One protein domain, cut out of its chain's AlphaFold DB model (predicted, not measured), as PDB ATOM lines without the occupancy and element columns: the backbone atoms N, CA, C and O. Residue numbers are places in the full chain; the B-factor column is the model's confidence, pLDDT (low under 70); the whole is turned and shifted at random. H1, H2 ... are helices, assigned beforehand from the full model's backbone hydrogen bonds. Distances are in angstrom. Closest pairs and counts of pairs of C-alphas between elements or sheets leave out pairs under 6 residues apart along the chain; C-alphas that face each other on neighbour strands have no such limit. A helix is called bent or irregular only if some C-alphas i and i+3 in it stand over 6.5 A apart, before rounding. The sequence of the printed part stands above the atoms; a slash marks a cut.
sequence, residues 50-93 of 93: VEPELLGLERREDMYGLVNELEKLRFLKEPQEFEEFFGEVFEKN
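This is residues 50 to 93 of the 93 residues of the protein "Glucose-6-phosphate isomerase" of Methanosarcina sp. MTP4 (UniProt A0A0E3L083). The chain makes a flat, loose arch: H2 at one end, H3 across the top and H4, the longest helix, as the other leg. Short H1 sits within the arch, between the H4 leg and the link of residues 56 to 64 that leads to H2. The printed part has 44 residues, with four named helices in the order H1, H2, H3, H4, no named strand, and the class all helix. It is only just loose, close to compact, with a radius of gyration of the C-alphas of 11.2 A and spans of 30 by 21 by 10 A.

H1 is residues 52 to 55, 5.3 A long, beginning at C-alpha 52 (26.067, 21.147, 13.912). H2, residues 65 to 68, is neither bent nor irregular, but only just: C-alphas 65 and 68 are 6.1 A apart. H3, residues 70 to 76, measures 10.0 A and is irregular, with C-alphas 72 and 75 at 7.5 A. H4, residues 79 to 91, measures 16.7 A, ends at C-alpha 91 (36.988, 22.980, 25.734) and is irregular, with C-alphas 81 and 84 at 8.4 A.

H1 and H3 are close but not clearly touching; their closest C-alphas, of Leu 55 and Lys 72, are 7.3 A apart. H1 and H4 are near each other, while H1 and H2 are apart. H2 and H3 are close but not clearly touching, Leu 66 to Lys 72 being the closest C-alphas at 7.5 A. H3 and H4 are close but not clearly touching, with the C-alphas of Phe 75 and Phe 82 closest at 6.4 A, and only just about perpendicular at 71 degrees. H2 and H4 are apart. O i to N i+4 pairs are within hydrogen-bond range in 1 of 3 cases in H3, beside 3 of 4 O i to N i+3 pairs, and in 6 of 9 in H4; H1 and H2 are too short for an O i to N i+4 pair.

The C-alphas of Asn 68 and Glu 91 are the two farthest apart, at 31.0 A. Residues 76 to 81, of which 79 to 81 belong to H4, stand free. The printed part has no cut and no long link. Its mean pLDDT is 79.8, with residue 52 and residues 88 to 93 under 70.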
ATOM      1  N   VAL A  50      32.905  20.580  14.977       76.25
ATOM      2  CA  VAL A  50      31.904  20.268  15.998       76.25
ATOM      3  C   VAL A  50      30.559  19.912  15.372       76.25
ATOM      4  O   VAL A  50      30.221  20.370  14.278       76.25
ATOM      5  N   GLU A  51      29.801  19.084  16.089       78.19
ATOM      6  CA  GLU A  51      28.459  18.652  15.703       78.19
ATOM      7  C   GLU A  51      27.537  19.870  15.463       78.19
ATOM      8  O   GLU A  51      27.373  20.691  16.376       78.19
ATOM      9  N   PRO A  52      26.945  20.023  14.258       69.12
ATOM     10  CA  PRO A  52      26.067  21.147  13.912       69.12
ATOM     11  C   PRO A  52      24.875  21.318  14.858       69.12
ATOM     12  O   PRO A  52      24.381  22.429  15.041       69.12
ATOM     13  N   GLU A  53      24.447  20.234  15.497       74.19
ATOM     14  CA  GLU A  53      23.327  20.194  16.429       74.19
ATOM     15  C   GLU A  53      23.569  21.097  17.647       74.19
ATOM     16  O   GLU A  53      22.619  21.648  18.200       74.19
ATOM     17  N   LEU A  54      24.834  21.324  18.026       70.56
ATOM     18  CA  LEU A  54      25.198  22.288  19.070       70.56
ATOM     19  C   LEU A  54      24.840  23.727  18.666       70.56
ATOM     20  O   LEU A  54      24.494  24.536  19.519       70.56
ATOM     21  N   LEU A  55      24.877  24.036  17.368       70.69
ATOM     22  CA  LEU A  55      24.507  25.335  16.797       70.69
ATOM     23  C   LEU A  55      23.003  25.442  16.492       70.69
ATOM     24  O   LEU A  55      22.570  26.421  15.887       70.69
ATOM     25  N   GLY A  56      22.203  24.429  16.850       76.38
ATOM     26  CA  GLY A  56      20.806  24.340  16.421       76.38
ATOM     27  C   GLY A  56      20.655  24.194  14.901       76.38
ATOM     28  O   GLY A  56      19.614  24.563  14.353       76.38
ATOM     29  N   LEU A  57      21.702  23.700  14.230       83.19
ATOM     30  CA  LEU A  57      21.739  23.438  12.796       83.19
ATOM     31  C   LEU A  57      21.610  21.937  12.547       83.19
ATOM     32  O   LEU A  57      22.164  21.125  13.288       83.19
ATOM     33  N   GLU A  58      20.926  21.558  11.472       81.38
ATOM     34  CA  GLU A  58      20.783  20.151  11.109       81.38
ATOM     35  C   GLU A  58      21.743  19.761   9.984       81.38
ATOM     36  O   GLU A  58      21.905  20.442   8.963       81.38
ATOM     37  N   ARG A  59      22.382  18.597  10.136       78.25
ATOM     38  CA  ARG A  59      23.162  17.996   9.053       78.25
ATOM     39  C   ARG A  59      22.250  17.794   7.833       78.25
ATOM     40  O   ARG A  59      21.218  17.141   7.931       78.25
ATOM     41  N   ARG A  60      22.713  18.235   6.656       81.06
ATOM     42  CA  ARG A  60      22.022  18.120   5.346       81.06
ATOM     43  C   ARG A  60      20.827  19.061   5.147       81.06
ATOM     44  O   ARG A  60      20.130  18.911   4.145       81.06
ATOM     45  N   GLU A  61      20.617  20.027   6.037       82.50
ATOM     46  CA  GLU A  61      19.708  21.146   5.781       82.50
ATOM     47  C   GLU A  61      20.248  22.035   4.645       82.50
ATOM     48  O   GLU A  61      21.462  22.203   4.485       82.50
ATOM     49  N   ASP A  62      19.350  22.590   3.823       85.12
ATOM     50  CA  ASP A  62      19.747  23.552   2.797       85.12
ATOM     51  C   ASP A  62      20.137  24.887   3.437       85.12
ATOM     52  O   ASP A  62      19.367  25.505   4.172       85.12
ATOM     53  N   MET A  63      21.329  25.367   3.090       85.44
ATOM     54  CA  MET A  63      21.883  26.596   3.647       85.44
ATOM     55  C   MET A  63      20.998  27.820   3.357       85.44
ATOM     56  O   MET A  63      20.914  28.730   4.176       85.44
ATOM     57  N   TYR A  64      20.312  27.883   2.214       85.50
ATOM     58  CA  TYR A  64      19.435  29.018   1.928       85.50
ATOM     59  C   TYR A  64      18.114  28.940   2.695       85.50
ATOM     60  O   TYR A  64      17.515  29.981   2.936       85.50
ATOM     61  N   GLY A  65      17.686  27.758   3.147       86.12
ATOM     62  CA  GLY A  65      16.524  27.593   4.025       86.12
ATOM     63  C   GLY A  65      16.648  28.365   5.342       86.12
ATOM     64  O   GLY A  65      15.674  28.978   5.786       86.12
ATOM     65  N   LEU A  66      17.863  28.448   5.890       87.06
ATOM     66  CA  LEU A  66      18.166  29.129   7.156       87.06
ATOM     67  C   LEU A  66      17.908  30.643   7.128       87.06
ATOM     68  O   LEU A  66      17.795  31.264   8.183       87.06
ATOM     69  N   VAL A  67      17.740  31.257   5.949       85.12
ATOM     70  CA  VAL A  67      17.334  32.673   5.856       85.12
ATOM     71  C   VAL A  67      15.933  32.925   6.423       85.12
ATOM     72  O   VAL A  67      15.603  34.066   6.733       85.12
ATOM     73  N   ASN A  68      15.114  31.878   6.569       88.00
ATOM     74  CA  ASN A  68      13.798  31.961   7.203       88.00
ATOM     75  C   ASN A  68      13.880  31.908   8.739       88.00
ATOM     76  O   ASN A  68      12.904  32.226   9.413       88.00
ATOM     77  N   GLU A  69      15.038  31.540   9.291       87.88
ATOM     78  CA  GLU A  69      15.287  31.368  10.723       87.88
ATOM     79  C   GLU A  69      16.610  32.044  11.131       87.88
ATOM     80  O   GLU A  69      17.477  31.435  11.755       87.88
ATOM     81  N   LEU A  70      16.777  33.327  10.784       87.81
ATOM     82  CA  LEU A  70      18.032  34.074  10.991       87.81
ATOM     83  C   LEU A  70      18.535  34.101  12.442       87.81
ATOM     84  O   LEU A  70      19.730  34.292  12.655       87.81
ATOM     85  N   GLU A  71      17.666  33.881  13.429       87.62
ATOM     86  CA  GLU A  71      18.078  33.761  14.832       87.62
ATOM     87  C   GLU A  71      19.056  32.602  15.060       87.62
ATOM     88  O   GLU A  71      20.007  32.759  15.826       87.62
ATOM     89  N   LYS A  72      18.926  31.487  14.321       86.19
ATOM     90  CA  LYS A  72      19.906  30.382  14.335       86.19
ATOM     91  C   LYS A  72      21.301  30.835  13.889       86.19
ATOM     92  O   LYS A  72      22.292  30.205  14.227       86.19
ATOM     93  N   LEU A  73      21.390  31.935  13.137       88.56
ATOM     94  CA  LEU A  73      22.631  32.496  12.601       88.56
ATOM     95  C   LEU A  73      23.134  33.717  13.386       88.56
ATOM     96  O   LEU A  73      24.148  34.306  13.003       88.56
ATOM     97  N   ARG A  74      22.467  34.122  14.479       89.25
ATOM     98  CA  ARG A  74      22.815  35.351  15.220       89.25
ATOM     99  C   ARG A  74      24.236  35.323  15.783       89.25
ATOM    100  O   ARG A  74      24.900  36.360  15.781       89.25
ATOM    101  N   PHE A  75      24.755  34.145  16.127       87.44
ATOM    102  CA  PHE A  75      26.143  33.961  16.570       87.44
ATOM    103  C   PHE A  75      27.189  34.438  15.541       87.44
ATOM    104  O   PHE A  75      28.306  34.780  15.921       87.44
ATOM    105  N   LEU A  76      26.849  34.507  14.246       87.81
ATOM    106  CA  LEU A  76      27.742  35.032  13.201       87.81
ATOM    107  C   LEU A  76      27.900  36.557  13.263       87.81
ATOM    108  O   LEU A  76      28.888  37.093  12.761       87.81
ATOM    109  N   LYS A  77      26.916  37.261  13.831       90.00
ATOM    110  CA  LYS A  77      26.891  38.726  13.936       90.00
ATOM    111  C   LYS A  77      27.234  39.204  15.346       90.00
ATOM    112  O   LYS A  77      27.911  40.217  15.487       90.00
ATOM    113  N   GLU A  78      26.762  38.490  16.364       91.00
ATOM    114  CA  GLU A  78      26.861  38.862  17.780       91.00
ATOM    115  C   GLU A  78      27.517  37.739  18.606       91.00
ATOM    116  O   GLU A  78      26.931  37.277  19.580       91.00
ATOM    117  N   PRO A  79      28.728  37.262  18.246       89.00
ATOM    118  CA  PRO A  79      29.355  36.106  18.895       89.00
ATOM    119  C   PRO A  79      29.577  36.286  20.404       89.00
ATOM    120  O   PRO A  79      29.555  35.307  21.143       89.00
ATOM    121  N   GLN A  80      29.746  37.526  20.872       90.50
ATOM    122  CA  GLN A  80      29.890  37.867  22.291       90.50
ATOM    123  C   GLN A  80      28.652  37.520  23.134       90.50
ATOM    124  O   GLN A  80      28.735  37.400  24.348       90.50
ATOM    125  N   GLU A  81      27.483  37.362  22.510       90.56
ATOM    126  CA  GLU A  81      26.254  36.972  23.211       90.56
ATOM    127  C   GLU A  81      26.126  35.446  23.359       90.56
ATOM    128  O   GLU A  81      25.167  34.955  23.946       90.56
ATOM    129  N   PHE A  82      27.109  34.698  22.843       86.81
ATOM    130  CA  PHE A  82      27.167  33.237  22.816       86.81
ATOM    131  C   PHE A  82      28.487  32.723  23.432       86.81
ATOM    132  O   PHE A  82      28.983  31.665  23.056       86.81
ATOM    133  N   GLU A  83      29.092  33.465  24.367       83.62
ATOM    134  CA  GLU A  83      30.385  33.102  24.979       83.62
ATOM    135  C   GLU A  83      30.364  31.730  25.669       83.62
ATOM    136  O   GLU A  83      31.272  30.928  25.453       83.62
ATOM    137  N   GLU A  84      29.310  31.426  26.435       79.44
ATOM    138  CA  GLU A  84      29.133  30.118  27.091       79.44
ATOM    139  C   GLU A  84      29.125  28.976  26.065       79.44
ATOM    140  O   GLU A  84      29.792  27.957  26.240       79.44
ATOM    141  N   PHE A  85      28.444  29.197  24.940       73.69
ATOM    142  CA  PHE A  85      28.367  28.253  23.832       73.69
ATOM    143  C   PHE A  85      29.750  27.974  23.213       73.69
ATOM    144  O   PHE A  85      30.111  26.819  22.975       73.69
ATOM    145  N   PHE A  86      30.561  29.011  22.986       76.50
ATOM    146  CA  PHE A  86      31.915  28.833  22.457       76.50
ATOM    147  C   PHE A  86      32.863  28.182  23.470       76.50
ATOM    148  O   PHE A  86      33.727  27.406  23.062       76.50
ATOM    149  N   GLY A  87      32.688  28.438  24.769       74.31
ATOM    150  CA  GLY A  87      33.424  27.745  25.830       74.31
ATOM    151  C   GLY A  87      33.271  26.228  25.728       74.31
ATOM    152  O   GLY A  87      34.264  25.511  25.634       74.31
ATOM    153  N   GLU A  88      32.038  25.734  25.608       68.19
ATOM    154  CA  GLU A  88      31.774  24.296  25.470       68.19
ATOM    155  C   GLU A  88      32.350  23.681  24.184       68.19
ATOM    156  O   GLU A  88      32.780  22.525  24.179       68.19
ATOM    157  N   VAL A  89      32.354  24.444  23.087       67.56
ATOM    158  CA  VAL A  89      32.888  24.024  21.780       67.56
ATOM    159  C   VAL A  89      34.416  23.945  21.792       67.56
ATOM    160  O   VAL A  89      34.986  23.008  21.227       67.56
ATOM    161  N   PHE A  90      35.088  24.906  22.427       65.94
ATOM    162  CA  PHE A  90      36.550  24.991  22.450       65.94
ATOM    163  C   PHE A  90      37.203  24.224  23.608       65.94
ATOM    164  O   PHE A  90      38.386  23.921  23.504       65.94
ATOM    165  N   GLU A  91      36.477  23.867  24.672       60.53
ATOM    166  CA  GLU A  91      36.988  22.980  25.734       60.53
ATOM    167  C   GLU A  91      36.946  21.489  25.352       60.53
ATOM    168  O   GLU A  91      37.686  20.685  25.917       60.53
ATOM    169  N   LYS A  92      36.096  21.103  24.391       50.25
ATOM    170  CA  LYS A  92      35.941  19.707  23.935       50.25
ATOM    171  C   LYS A  92      36.898  19.293  22.804       50.25
ATOM    172  O   LYS A  92      36.849  18.128  22.410       50.25
ATOM    173  N   ASN A  93      37.744  20.199  22.298       46.47
ATOM    174  CA  ASN A  93      38.666  19.964  21.174       46.47
ATOM    175  C   ASN A  93      40.125  20.293  21.500       46.47
ATOM    176  O   ASN A  93      40.382  21.396  22.029       46.47
TER     177      ASN A  93